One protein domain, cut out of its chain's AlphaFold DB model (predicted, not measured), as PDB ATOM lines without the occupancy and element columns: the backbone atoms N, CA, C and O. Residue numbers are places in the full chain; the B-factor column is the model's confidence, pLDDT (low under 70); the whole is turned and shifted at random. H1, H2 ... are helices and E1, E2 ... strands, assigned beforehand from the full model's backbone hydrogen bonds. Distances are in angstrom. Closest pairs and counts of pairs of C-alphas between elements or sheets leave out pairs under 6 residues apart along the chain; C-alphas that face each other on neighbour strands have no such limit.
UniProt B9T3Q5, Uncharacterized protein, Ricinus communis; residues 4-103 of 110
ATOM      1  N   SER A   4     137.648 162.100 108.024       88.62
ATOM      2  CA  SER A   4     137.222 162.619 106.717       88.62
ATOM      3  C   SER A   4     135.705 162.693 106.546       88.62
ATOM      4  O   SER A   4     135.204 163.630 105.933       88.62
ATOM      5  N   HIS A   5     134.963 161.726 107.088       91.81
ATOM      6  CA  HIS A   5     133.506 161.723 107.007       91.81
ATOM      7  C   HIS A   5     132.899 162.761 107.956       91.81
ATOM      8  O   HIS A   5     131.954 163.452 107.588       91.81
ATOM      9  N   LEU A   6     133.459 162.909 109.159       94.25
ATOM     10  CA  LEU A   6     133.049 163.964 110.084       94.25
ATOM     11  C   LEU A   6     133.285 165.357 109.484       94.25
ATOM     12  O   LEU A   6     132.376 166.181 109.500       94.25
ATOM     13  N   ASP A   7     134.461 165.590 108.897       94.81
ATOM     14  CA  ASP A   7     134.811 166.862 108.258       94.81
ATOM     15  C   ASP A   7     133.816 167.214 107.137       94.81
ATOM     16  O   ASP A   7     133.353 168.351 107.036       94.81
ATOM     17  N   GLN A   8     133.411 166.222 106.335       95.50
ATOM     18  CA  GLN A   8     132.385 166.390 105.303       95.50
ATOM     19  C   GLN A   8     131.015 166.764 105.885       95.50
ATOM     20  O   GLN A   8     130.347 167.652 105.354       95.50
ATOM     21  N   LEU A   9     130.589 166.122 106.978       95.69
ATOM     22  CA  LEU A   9     129.325 166.451 107.645       95.69
ATOM     23  C   LEU A   9     129.346 167.862 108.245       95.69
ATOM     24  O   LEU A   9     128.347 168.574 108.158       95.69
ATOM     25  N   ILE A  10     130.480 168.289 108.806       95.94
ATOM     26  CA  ILE A  10     130.672 169.653 109.316       95.94
ATOM     27  C   ILE A  10     130.555 170.669 108.173       95.94
ATOM     28  O   ILE A  10     129.830 171.657 108.296       95.94
ATOM     29  N   GLN A  11     131.221 170.415 107.042       96.50
ATOM     30  CA  GLN A  11     131.136 171.277 105.860       96.50
ATOM     31  C   GLN A  11     129.707 171.368 105.316       96.50
ATOM     32  O   GLN A  11     129.248 172.463 104.990       96.50
ATOM     33  N   LEU A  12     128.993 170.242 105.251       97.12
ATOM     34  CA  LEU A  12     127.606 170.194 104.795       97.12
ATOM     35  C   LEU A  12     126.661 170.956 105.732       97.12
ATOM     36  O   LEU A  12     125.812 171.711 105.266       97.12
ATOM     37  N   ALA A  13     126.803 170.782 107.048       95.50
ATOM     38  CA  ALA A  13     125.994 171.516 108.015       95.50
ATOM     39  C   ALA A  13     126.234 173.028 107.892       95.50
ATOM     40  O   ALA A  13     125.277 173.798 107.830       95.50
ATOM     41  N   SER A  14     127.499 173.441 107.765       95.00
ATOM     42  CA  SER A  14     127.877 174.842 107.570       95.00
ATOM     43  C   SER A  14     127.281 175.436 106.288       95.00
ATOM     44  O   SER A  14     126.655 176.494 106.336       95.00
ATOM     45  N   SER A  15     127.389 174.737 105.151       97.00
ATOM     46  CA  SER A  15     126.864 175.228 103.867       97.00
ATOM     47  C   SER A  15     125.337 175.314 103.825       97.00
ATOM     48  O   SER A  15     124.790 176.143 103.099       97.00
ATOM     49  N   ALA A  16     124.648 174.502 104.629       96.31
ATOM     50  CA  ALA A  16     123.198 174.532 104.783       96.31
ATOM     51  C   ALA A  16     122.706 175.498 105.881       96.31
ATOM     52  O   ALA A  16     121.499 175.595 106.098       96.31
ATOM     53  N   GLY A  17     123.601 176.180 106.609       94.31
ATOM     54  CA  GLY A  17     123.232 176.990 107.779       94.31
ATOM     55  C   GLY A  17     122.641 176.166 108.933       94.31
ATOM     56  O   GLY A  17     121.909 176.696 109.768       94.31
ATOM     57  N   ALA A  18     122.929 174.866 108.972       93.88
ATOM     58  CA  ALA A  18     122.444 173.926 109.969       93.88
ATOM     59  C   ALA A  18     123.459 173.728 111.107       93.88
ATOM     60  O   ALA A  18     124.651 174.025 110.994       93.88
ATOM     61  N   ARG A  19     122.981 173.176 112.225       93.38
ATOM     62  CA  ARG A  19     123.830 172.689 113.318       93.38
ATOM     63  C   ARG A  19     124.001 171.180 113.201       93.38
ATOM     64  O   ARG A  19     123.058 170.473 112.855       93.38
ATOM     65  N   LEU A  20     125.200 170.703 113.515       95.62
ATOM     66  CA  LEU A  20     125.506 169.281 113.601       95.62
ATOM     67  C   LEU A  20     125.573 168.874 115.073       95.62
ATOM     68  O   LEU A  20     126.262 169.516 115.860       95.62
ATOM     69  N   VAL A  21     124.875 167.797 115.419       96.94
ATOM     70  CA  VAL A  21     124.974 167.121 116.716       96.94
ATOM     71  C   VAL A  21     125.074 165.615 116.483       96.94
ATOM     72  O   VAL A  21     124.605 165.111 115.462       96.94
ATOM     73  N   ILE A  22     125.671 164.889 117.424       96.31
ATOM     74  CA  ILE A  22     125.818 163.431 117.376       96.31
ATOM     75  C   ILE A  22     124.990 162.814 118.499       96.31
ATOM     76  O   ILE A  22     125.132 163.179 119.663       96.31
ATOM     77  N   ILE A  23     124.151 161.842 118.152       96.38
ATOM     78  CA  ILE A  23     123.463 160.988 119.122       96.38
ATOM     79  C   ILE A  23     123.978 159.570 118.910       96.38
ATOM     80  O   ILE A  23     123.754 158.968 117.860       96.38
ATOM     81  N   GLU A  24     124.695 159.043 119.895       94.56
ATOM     82  CA  GLU A  24     125.209 157.680 119.880       94.56
ATOM     83  C   GLU A  24     124.337 156.777 120.750       94.56
ATOM     84  O   GLU A  24     124.228 156.976 121.955       94.56
ATOM     85  N   CYS A  25     123.760 155.743 120.148       93.25
ATOM     86  CA  CYS A  25     123.021 154.710 120.862       93.25
ATOM     87  C   CYS A  25     123.965 153.558 121.225       93.25
ATOM     88  O   CYS A  25     124.349 152.780 120.346       93.25
ATOM     89  N   LYS A  26     124.316 153.418 122.505       89.56
ATOM     90  CA  LYS A  26     125.292 152.423 122.976       89.56
ATOM     91  C   LYS A  26     124.714 151.630 124.149       89.56
ATOM     92  O   LYS A  26     124.484 152.227 125.189       89.56
ATOM     93  N   PRO A  27     124.444 150.317 124.028       89.00
ATOM     94  CA  PRO A  27     124.068 149.517 125.191       89.00
ATOM     95  C   PRO A  27     125.275 149.390 126.132       89.00
ATOM     96  O   PRO A  27     126.335 148.929 125.703       89.00
ATOM     97  N   SER A  28     125.131 149.790 127.395       87.31
ATOM     98  CA  SER A  28     126.163 149.553 128.414       87.31
ATOM     99  C   SER A  28     126.195 148.087 128.873       87.31
ATOM    100  O   SER A  28     127.267 147.551 129.163       87.31
ATOM    101  N   ASP A  29     125.047 147.400 128.852       90.56
ATOM    102  CA  ASP A  29     124.935 145.973 129.147       90.56
ATOM    103  C   ASP A  29     125.318 145.104 127.934       90.56
ATOM    104  O   ASP A  29     124.582 144.965 126.946       90.56
ATOM    105  N   LYS A  30     126.477 144.445 128.043       89.12
ATOM    106  CA  LYS A  30     126.965 143.467 127.057       89.12
ATOM    107  C   LYS A  30     126.037 142.259 126.911       89.12
ATOM    108  O   LYS A  30     125.933 141.712 125.814       89.12
ATOM    109  N   GLY A  31     125.365 141.837 127.981       91.81
ATOM    110  CA  GLY A  31     124.401 140.739 127.951       91.81
ATOM    111  C   GLY A  31     123.199 141.079 127.077       91.81
ATOM    112  O   GLY A  31     122.795 140.275 126.232       91.81
ATOM    113  N   GLU A  32     122.679 142.299 127.203       91.19
ATOM    114  CA  GLU A  32     121.617 142.793 126.332       91.19
ATOM    115  C   GLU A  32     122.085 142.938 124.875       91.19
ATOM    116  O   GLU A  32     121.384 142.547 123.935       91.19
ATOM    117  N   TRP A  33     123.307 143.423 124.654       90.25
ATOM    118  CA  TRP A  33     123.867 143.476 123.304       90.25
ATOM    119  C   TRP A  33     123.945 142.082 122.665       90.25
ATOM    120  O   TRP A  33     123.437 141.885 121.553       90.25
ATOM    121  N   ARG A  34     124.485 141.095 123.387       92.81
ATOM    122  CA  ARG A  34     124.546 139.697 122.948       92.81
ATOM    123  C   ARG A  34     123.165 139.140 122.621       92.81
ATOM    124  O   ARG A  34     122.957 138.631 121.520       92.81
ATOM    125  N   ARG A  35     122.201 139.300 123.529       91.81
ATOM    126  CA  ARG A  35     120.822 138.834 123.336       91.81
ATOM    127  C   ARG A  35     120.195 139.434 122.077       91.81
ATOM    128  O   ARG A  35     119.553 138.721 121.308       91.81
ATOM    129  N   ARG A  36     120.368 140.740 121.845       90.38
ATOM    130  CA  ARG A  36     119.854 141.445 120.653       90.38
ATOM    131  C   ARG A  36     120.541 141.006 119.361       90.38
ATOM    132  O   ARG A  36     119.905 141.030 118.307       90.38
ATOM    133  N   LEU A  37     121.831 140.680 119.409       91.56
ATOM    134  CA  LEU A  37     122.587 140.174 118.263       91.56
ATOM    135  C   LEU A  37     122.069 138.795 117.844       91.56
ATOM    136  O   LEU A  37     121.583 138.638 116.727       91.56
ATOM    137  N   GLU A  38     122.096 137.838 118.768       92.12
ATOM    138  CA  GLU A  38     121.748 136.439 118.498       92.12
ATOM    139  C   GLU A  38     120.257 136.289 118.143       92.12
ATOM    140  O   GLU A  38     119.901 135.539 117.237       92.12
ATOM    141  N   ARG A  39     119.372 137.095 118.753       90.19
ATOM    142  CA  ARG A  39     117.948 137.136 118.375       90.19
ATOM    143  C   ARG A  39     117.723 137.604 116.933       90.19
ATOM    144  O   ARG A  39     116.827 137.089 116.275       90.19
ATOM    145  N   ARG A  40     118.504 138.573 116.432       86.88
ATOM    146  CA  ARG A  40     118.383 139.052 115.039       86.88
ATOM    147  C   ARG A  40     118.877 138.021 114.030       86.88
ATOM    148  O   ARG A  40     118.324 137.945 112.939       86.88
ATOM    149  N   ALA A  41     119.876 137.225 114.403       83.75
ATOM    150  CA  ALA A  41     120.395 136.151 113.567       83.75
ATOM    151  C   ALA A  41     119.406 134.991 113.373       83.75
ATOM    152  O   ALA A  41     119.483 134.297 112.366       83.75
ATOM    153  N   GLY A  42     118.486 134.783 114.320       75.56
ATOM    154  CA  GLY A  42     117.444 133.756 114.231       75.56
ATOM    155  C   GLY A  42     116.167 134.178 113.494       75.56
ATOM    156  O   GLY A  42     115.235 133.384 113.435       75.56
ATOM    157  N   GLY A  43     116.089 135.412 112.981       73.81
ATOM    158  CA  GLY A  43     114.919 135.923 112.255       73.81
ATOM    159  C   GLY A  43     115.219 136.270 110.796       73.81
ATOM    160  O   GLY A  43     116.355 136.164 110.343       73.81
ATOM    161  N   ASP A  44     114.217 136.789 110.082       70.69
ATOM    162  CA  ASP A  44     114.288 137.146 108.648       70.69
ATOM    163  C   ASP A  44     115.335 138.226 108.294       70.69
ATOM    164  O   ASP A  44     115.555 138.542 107.129       70.69
ATOM    165  N   GLN A  45     115.992 138.811 109.300       67.38
ATOM    166  CA  GLN A  45     117.066 139.798 109.147       67.38
ATOM    167  C   GLN A  45     118.470 139.176 109.212       67.38
ATOM    168  O   GLN A  45     119.467 139.907 109.241       67.38
ATOM    169  N   ALA A  46     118.566 137.845 109.253       72.50
ATOM    170  CA  ALA A  46     119.830 137.134 109.168       72.50
ATOM    171  C   ALA A  46     120.550 137.500 107.861       72.50
ATOM    172  O   ALA A  46     120.013 137.361 106.765       72.50
ATOM    173  N   SER A  47     121.782 137.984 107.981       77.06
ATOM    174  CA  SER A  47     122.603 138.376 106.840       77.06
ATOM    175  C   SER A  47     123.935 137.654 106.904       77.06
ATOM    176  O   SER A  47     124.617 137.714 107.924       77.06
ATOM    177  N   TRP A  48     124.332 137.026 105.797       78.69
ATOM    178  CA  TRP A  48     125.589 136.283 105.701       78.69
ATOM    179  C   TRP A  48     126.835 137.159 105.925       78.69
ATOM    180  O   TRP A  48     127.871 136.645 106.328       78.69
ATOM    181  N   HIS A  49     126.740 138.475 105.686       82.06
ATOM    182  CA  HIS A  49     127.853 139.419 105.849       82.06
ATOM    183  C   HIS A  49     127.885 140.108 107.224       82.06
ATOM    184  O   HIS A  49     128.704 141.000 107.440       82.06
ATOM    185  N   LYS A  50     126.975 139.765 108.146       86.19
ATOM    186  CA  LYS A  50     126.926 140.345 109.498       86.19
ATOM    187  C   LYS A  50     127.188 139.257 110.543       86.19
ATOM    188  O   LYS A  50     126.733 138.132 110.347       86.19
ATOM    189  N   PRO A  51     127.859 139.571 111.667       88.94
ATOM    190  CA  PRO A  51     128.015 138.622 112.765       88.94
ATOM    191  C   PRO A  51     126.656 138.098 113.232       88.94
ATOM    192  O   PRO A  51     125.746 138.882 113.509       88.94
ATOM    193  N   SER A  52     126.520 136.777 113.311       89.25
ATOM    194  CA  SER A  52     125.305 136.105 113.782       89.25
ATOM    195  C   SER A  52     125.436 135.605 115.221       89.25
ATOM    196  O   SER A  52     124.431 135.418 115.904       89.25
ATOM    197  N   THR A  53     126.669 135.436 115.703       92.19
ATOM    198  CA  THR A  53     126.972 135.014 117.071       92.19
ATOM    199  C   THR A  53     127.807 136.056 117.799       92.19
ATOM    200  O   THR A  53     128.527 136.844 117.179       92.19
ATOM    201  N   TRP A  54     127.754 136.038 119.133       93.44
ATOM    202  CA  TRP A  54     128.610 136.899 119.951       93.44
ATOM    203  C   TRP A  54     130.100 136.699 119.654       93.44
ATOM    204  O   TRP A  54     130.832 137.671 119.508       93.44
ATOM    205  N   ARG A  55     130.521 135.447 119.450       92.88
ATOM    206  CA  ARG A  55     131.911 135.106 119.131       92.88
ATOM    207  C   ARG A  55     132.381 135.720 117.810       92.88
ATOM    208  O   ARG A  55     133.528 136.139 117.698       92.88
ATOM    209  N   ASP A  56     131.512 135.768 116.799       91.94
ATOM    210  CA  ASP A  56     131.858 136.397 115.519       91.94
ATOM    211  C   ASP A  56     132.035 137.910 115.661       91.94
ATOM    212  O   ASP A  56     132.898 138.492 115.008       91.94
ATOM    213  N   LEU A  57     131.237 138.539 116.529       91.06
ATOM    214  CA  LEU A  57     131.376 139.955 116.848       91.06
ATOM    215  C   LEU A  57     132.651 140.230 117.660       91.06
ATOM    216  O   LEU A  57     133.333 141.205 117.371       91.06
ATOM    217  N   GLU A  58     132.990 139.390 118.639       91.69
ATOM    218  CA  GLU A  58     134.232 139.522 119.416       91.69
ATOM    219  C   GLU A  58     135.464 139.457 118.511       91.69
ATOM    220  O   GLU A  58     136.287 140.368 118.555       91.69
ATOM    221  N   ARG A  59     135.531 138.469 117.608       90.62
ATOM    222  CA  ARG A  59     136.607 138.372 116.607       90.62
ATOM    223  C   ARG A  59     136.705 139.637 115.751       90.62
ATOM    224  O   ARG A  59     137.794 140.142 115.512       90.62
ATOM    225  N   LEU A  60     135.564 140.175 115.318       88.25
ATOM    226  CA  LEU A  60     135.533 141.403 114.530       88.25
ATOM    227  C   LEU A  60     136.065 142.610 115.326       88.25
ATOM    228  O   LEU A  60     136.805 143.430 114.794       88.25
ATOM    229  N   LEU A  61     135.710 142.731 116.607       88.50
ATOM    230  CA  LEU A  61     136.215 143.804 117.471       88.50
ATOM    231  C   LEU A  61     137.725 143.687 117.712       88.50
ATOM    232  O   LEU A  61     138.411 144.709 117.747       88.50
ATOM    233  N   GLU A  62     138.243 142.466 117.849       89.69
ATOM    234  CA  GLU A  62     139.682 142.197 117.941       89.69
ATOM    235  C   GLU A  62     140.420 142.634 116.669       89.69
ATOM    236  O   GLU A  62     141.449 143.301 116.763       89.69
ATOM    237  N   GLU A  63     139.869 142.346 115.485       85.56
ATOM    238  CA  GLU A  63     140.415 142.803 114.197       85.56
ATOM    239  C   GLU A  63     140.469 144.338 114.094       85.56
ATOM    240  O   GLU A  63     141.402 144.891 113.512       85.56
ATOM    241  N   TYR A  64     139.519 145.043 114.718       80.94
ATOM    242  CA  TYR A  64     139.527 146.508 114.835       80.94
ATOM    243  C   TYR A  64     140.434 147.044 115.962       80.94
ATOM    244  O   TYR A  64     140.411 148.240 116.263       80.94
ATOM    245  N   GLY A  65     141.228 146.189 116.613       82.75
ATOM    246  CA  GLY A  65     142.115 146.575 117.714       82.75
ATOM    247  C   GLY A  65     141.366 147.020 118.973       82.75
ATOM    248  O   GLY A  65     141.907 147.776 119.777       82.75
ATOM    249  N   GLY A  66     140.101 146.617 119.124       77.19
ATOM    250  CA  GLY A  66     139.239 146.990 120.249       77.19
ATOM    251  C   GLY A  66     138.839 148.469 120.293       77.19
ATOM    252  O   GLY A  66     138.158 148.882 121.232       77.19
ATOM    253  N   CYS A  67     139.231 149.276 119.303       79.12
ATOM    254  CA  CYS A  67     138.929 150.700 119.281       79.12
ATOM    255  C   CYS A  67     137.532 150.942 118.700       79.12
ATOM    256  O   CYS A  67     137.316 150.875 117.492       79.12
ATOM    257  N   THR A  68     136.572 151.237 119.574       79.31
ATOM    258  CA  THR A  68     135.218 151.659 119.177       79.31
ATOM    259  C   THR A  68     135.001 153.162 119.311       79.31
ATOM    260  O   THR A  68     133.946 153.667 118.934       79.31
ATOM    261  N   GLU A  69     135.980 153.871 119.869       84.00
ATOM    262  CA  GLU A  69     135.917 155.310 120.083       84.00
ATOM    263  C   GLU A  69     136.340 156.053 118.814       84.00
ATOM    264  O   GLU A  69     137.198 155.609 118.049       84.00
ATOM    265  N   TYR A  70     135.707 157.191 118.566       86.12
ATOM    266  CA  TYR A  70     135.994 158.038 117.418       86.12
ATOM    267  C   TYR A  70     136.027 159.493 117.866       86.12
ATOM    268  O   TYR A  70     135.202 159.922 118.673       86.12
ATOM    269  N   ASP A  71     136.997 160.235 117.337       89.44
ATOM    270  CA  ASP A  71     137.126 161.669 117.573       89.44
ATOM    271  C   ASP A  71     135.973 162.410 116.886       89.44
ATOM    272  O   ASP A  71     135.688 162.183 115.705       89.44
ATOM    273  N   VAL A  72     135.297 163.262 117.651       93.25
ATOM    274  CA  VAL A  72     134.180 164.095 117.190       93.25
ATOM    275  C   VAL A  72     134.513 165.587 117.204       93.25
ATOM    276  O   VAL A  72     133.658 166.399 116.851       93.25
ATOM    277  N   GLY A  73     135.743 165.957 117.580       91.69
ATOM    278  CA  GLY A  73     136.135 167.348 117.788       91.69
ATOM    279  C   GLY A  73     135.176 168.064 118.739       91.69
ATOM    280  O   GLY A  73     134.770 167.510 119.760       91.69
ATOM    281  N   ASP A  74     134.764 169.271 118.357       92.25
ATOM    282  CA  ASP A  74     133.852 170.112 119.141       92.25
ATOM    283  C   ASP A  74     132.363 169.864 118.833       92.25
ATOM    284  O   ASP A  74     131.496 170.612 119.290       92.25
ATOM    285  N   VAL A  75     132.031 168.843 118.032       95.69
ATOM    286  CA  VAL A  75     130.632 168.534 117.706       95.69
ATOM    287  C   VAL A  75     129.920 168.021 118.963       95.69
ATOM    288  O   VAL A  75     130.339 166.999 119.516       95.69
ATOM    289  N   PRO A  76     128.817 168.658 119.407       96.31
ATOM    290  CA  PRO A  76     128.083 168.202 120.578       96.31
ATOM    291  C   PRO A  76     127.625 166.753 120.416       96.31
ATOM    292  O   PRO A  76     127.004 166.393 119.411       96.31
ATOM    293  N   LYS A  77     127.902 165.927 121.428       95.94
ATOM    294  CA  LYS A  77     127.596 164.496 121.428       95.94
ATOM    295  C   LYS A  77     126.792 164.102 122.664       95.94
ATOM    296  O   LYS A  77     127.196 164.390 123.786       95.94
ATOM    297  N   LEU A  78     125.699 163.377 122.448       96.25
ATOM    298  CA  LEU A  78     124.928 162.687 123.479       96.25
ATOM    299  C   LEU A  78     125.087 161.178 123.299       96.25
ATOM    300  O   LEU A  78     124.871 160.662 122.203       96.25
ATOM    301  N   VAL A  79     125.429 160.461 124.370       94.56
ATOM    302  CA  VAL A  79     125.416 158.992 124.387       94.56
ATOM    303  C   VAL A  79     124.172 158.531 125.137       94.56
ATOM    304  O   VAL A  79     123.980 158.884 126.297       94.56
ATOM    305  N   LEU A  80     123.331 157.749 124.469       94.81
ATOM    306  CA  LEU A  80     122.119 157.159 125.018       94.81
ATOM    307  C   LEU A  80     122.343 155.679 125.306       94.81
ATOM    308  O   LEU A  80     122.614 154.887 124.393       94.81
ATOM    309  N   ASP A  81     122.180 155.305 126.572       92.19
ATOM    310  CA  ASP A  81     122.242 153.911 126.976       92.19
ATOM    311  C   ASP A  81     120.949 153.179 126.620       92.19
ATOM    312  O   ASP A  81     119.946 153.236 127.322       92.19
ATOM    313  N   THR A  82     120.985 152.430 125.523       90.88
ATOM    314  CA  THR A  82     119.818 151.661 125.063       90.88
ATOM    315  C   THR A  82     119.574 150.367 125.841       90.88
ATOM    316  O   THR A  82     118.682 149.599 125.468       90.88
ATOM    317  N   SER A  83     120.388 150.071 126.854       86.31
ATOM    318  CA  SER A  83     120.147 148.999 127.825       86.31
ATOM    319  C   SER A  83     119.604 149.504 129.161       86.31
ATOM    320  O   SER A  83     119.193 148.679 129.977       86.31
ATOM    321  N   ALA A  84     119.556 150.827 129.364       71.25
ATOM    322  CA  ALA A  84     118.942 151.421 130.541       71.25
ATOM    323  C   ALA A  84     117.455 151.046 130.632       71.25
ATOM    324  O   ALA A  84     116.775 150.832 129.626       71.25
ATOM    325  N   VAL A  85     116.962 150.943 131.867       63.38
ATOM    326  CA  VAL A  85     115.563 150.594 132.177       63.38
ATOM    327  C   VAL A  85     114.607 151.729 131.793       63.38
ATOM    328  O   VAL A  85     113.405 151.506 131.644       63.38
ATOM    329  N   ASP A  86     115.152 152.929 131.597       67.31
ATOM    330  CA  ASP A  86     114.447 154.101 131.105       67.31
ATOM    331  C   ASP A  86     113.907 153.768 129.709       67.31
ATOM    332  O   ASP A  86     114.656 153.592 128.748       67.31
ATOM    333  N   GLY A  87     112.593 153.553 129.618       80.19
ATOM    334  CA  GLY A  87     111.947 153.081 128.397       80.19
ATOM    335  C   GLY A  87     112.259 153.963 127.183       80.19
ATOM    336  O   GLY A  87     112.718 155.096 127.303       80.19
ATOM    337  N   VAL A  88     111.958 153.455 125.983       86.88
ATOM    338  CA  VAL A  88     112.240 154.140 124.703       86.88
ATOM    339  C   VAL A  88     111.785 155.608 124.704       86.88
ATOM    340  O   VAL A  88     112.484 156.458 124.161       86.88
ATOM    341  N   GLU A  89     110.658 155.915 125.345       90.88
ATOM    342  CA  GLU A  89     110.131 157.278 125.472       90.88
ATOM    343  C   GLU A  89     111.097 158.242 126.172       90.88
ATOM    344  O   GLU A  89     111.274 159.368 125.707       90.88
ATOM    345  N   GLU A  90     111.778 157.810 127.234       91.69
ATOM    346  CA  GLU A  90     112.711 158.668 127.968       91.69
ATOM    347  C   GLU A  90     114.003 158.902 127.174       91.69
ATOM    348  O   GLU A  90     114.531 160.018 127.142       91.69
ATOM    349  N   LEU A  91     114.475 157.886 126.441       93.19
ATOM    350  CA  LEU A  91     115.608 158.031 125.521       93.19
ATOM    351  C   LEU A  91     115.287 159.025 124.396       93.19
ATOM    352  O   LEU A  91     116.107 159.887 124.069       93.19
ATOM    353  N   VAL A  92     114.078 158.947 123.828       94.38
ATOM    354  CA  VAL A  92     113.596 159.877 122.795       94.38
ATOM    355  C   VAL A  92     113.439 161.292 123.359       94.38
ATOM    356  O   VAL A  92     113.881 162.254 122.732       94.38
ATOM    357  N   SER A  93     112.865 161.427 124.555       95.69
ATOM    358  CA  SER A  93     112.742 162.694 125.286       95.69
ATOM    359  C   SER A  93     114.112 163.342 125.513       95.69
ATOM    360  O   SER A  93     114.300 164.525 125.220       95.69
ATOM    361  N   SER A  94     115.101 162.559 125.942       95.19
ATOM    362  CA  SER A  94     116.481 163.012 126.147       95.19
ATOM    363  C   SER A  94     117.144 163.468 124.843       95.19
ATOM    364  O   SER A  94     117.717 164.558 124.798       95.19
ATOM    365  N   ALA A  95     117.005 162.694 123.762       96.12
ATOM    366  CA  ALA A  95     117.473 163.084 122.430       96.12
ATOM    367  C   ALA A  95     116.843 164.402 121.959       96.12
ATOM    368  O   ALA A  95     117.551 165.300 121.505       96.12
ATOM    369  N   ALA A  96     115.522 164.542 122.087       96.62
ATOM    370  CA  ALA A  96     114.799 165.732 121.654       96.62
ATOM    371  C   ALA A  96     115.232 166.977 122.440       96.62
ATOM    372  O   ALA A  96     115.534 168.007 121.837       96.62
ATOM    373  N   LYS A  97     115.337 166.875 123.773       96.81
ATOM    374  CA  LYS A  97     115.833 167.966 124.631       96.81
ATOM    375  C   LYS A  97     117.243 168.395 124.231       96.81
ATOM    376  O   LYS A  97     117.503 169.590 124.134       96.81
ATOM    377  N   PHE A  98     118.124 167.435 123.950       97.12
ATOM    378  CA  PHE A  98     119.490 167.709 123.511       97.12
ATOM    379  C   PHE A  98     119.547 168.391 122.141       97.12
ATOM    380  O   PHE A  98     120.301 169.344 121.963       97.12
ATOM    381  N   ILE A  99     118.728 167.962 121.178       96.31
ATOM    382  CA  ILE A  99     118.634 168.632 119.871       96.31
ATOM    383  C   ILE A  99     118.164 170.080 120.055       96.31
ATOM    384  O   ILE A  99     118.777 170.997 119.512       96.31
ATOM    385  N   ILE A 100     117.119 170.301 120.857       95.81
ATOM    386  CA  ILE A 100     116.558 171.636 121.107       95.81
ATOM    387  C   ILE A 100     117.575 172.549 121.802       95.81
ATOM    388  O   ILE A 100     117.733 173.700 121.395       95.81
ATOM    389  N   SER A 101     118.316 172.051 122.798       95.62
ATOM    390  CA  SER A 101     119.314 172.861 123.514       95.62
ATOM    391  C   SER A 101     120.475 173.320 122.626       95.62
ATOM    392  O   SER A 101     121.159 174.274 122.979       95.62
ATOM    393  N   HIS A 102     120.686 172.670 121.477       94.25
ATOM    394  CA  HIS A 102     121.717 173.021 120.494       94.25
ATOM    395  C   HIS A 102     121.143 173.655 119.214       94.25
ATOM    396  O   HIS A 102     121.896 173.977 118.295       94.25
ATOM    397  N   ALA A 103     119.823 173.861 119.145       86.19
ATOM    398  CA  ALA A 103     119.163 174.479 117.996       86.19
ATOM    399  C   ALA A 103     119.329 176.010 117.967       86.19
ATOM    400  O   ALA A 103     119.313 176.613 116.894       86.19
TER     401      ALA A 103
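What this domain is: This is residues 4 to 103 of the 110 residues of an uncharacterized protein of Ricinus communis (UniProt B9T3Q5). A pair of short parallel strands, E1 and E2, forms the middle of a loose, open frame, and the longest helix, H4, packs on this pair with its residues 90 to 99. H1 lies toward one end of the frame, while H2 and H3 lie at the other end, and the bare stretch of residues 64 to 76 leads back from H3 to E2. The printed part has 100 residues, with four named helices and two named strands in the order H1, E1, H2, H3, E2, H4. The class is mostly helix, and the two-stranded sheet, in the order E1, E2, is parallel. The whole is loose, with a radius of gyration of the C-alphas of 16.7 A and spans of 43 by 33 by 25 A.

Where its parts are: H1 covers residues 4 to 15, starts at C-alpha 4 at (137.222, 162.619, 106.717) and is 16.6 A long from first to last C-alpha. E1 is residues 22 to 25, 9.8 A long. H2, residues 30 to 41, measures 16.7 A, and its first C-alpha is at (126.965, 143.467, 127.057). H3 is residues 54 to 63, 14.4 A long. E2, residues 77 to 80, measures 9.8 A. H4, residues 88 to 101, measures 20.0 A and ends at C-alpha 101 at (119.314, 172.861, 123.514).

How they stand to each other: E1 and E2 are parallel neighbours, with an angle of 18 degrees between their directions. C-alphas 22 and 77 face each other at 4.6 A. N 24 and O 78, and N 78 and O 22, are within hydrogen-bond range, each pair at 2.8 A. The closest C-alphas of E2 and H4 are those of Leu 80 and Leu 91, 6.6 A apart. The closest C-alphas of E1 and H4 are those of Ile 23 and Ala 95, 7.2 A apart. E1, H2, H3 and E2 form a strand-helix-strand unit, two parallel neighbour strands with helices between them along the chain, and its crossover is right-handed. H2, with residues 34 to 38 alone, only just touches H3, with 3 pairs of C-alphas within 8 A; the closest are those of Arg 34 and Trp 54, 5.8 A apart. Their lines are about perpendicular, but only just, at 72 degrees. H1 is apart from H2, H3, E2 and H4. In H1, H2, H3 and H4 every O i to N i+4 pair is within hydrogen-bond range.

The domain as a whole: The two C-alphas farthest apart, those of Gly 17 and Arg 55, are 44.3 A from each other. The printed part has no cut. The links from H2 to H3, 12 residues, and from H3 to E2, 13 residues, are long. The mean pLDDT of the printed part is 89.5, and residues 45, 85 and 86 are under 70.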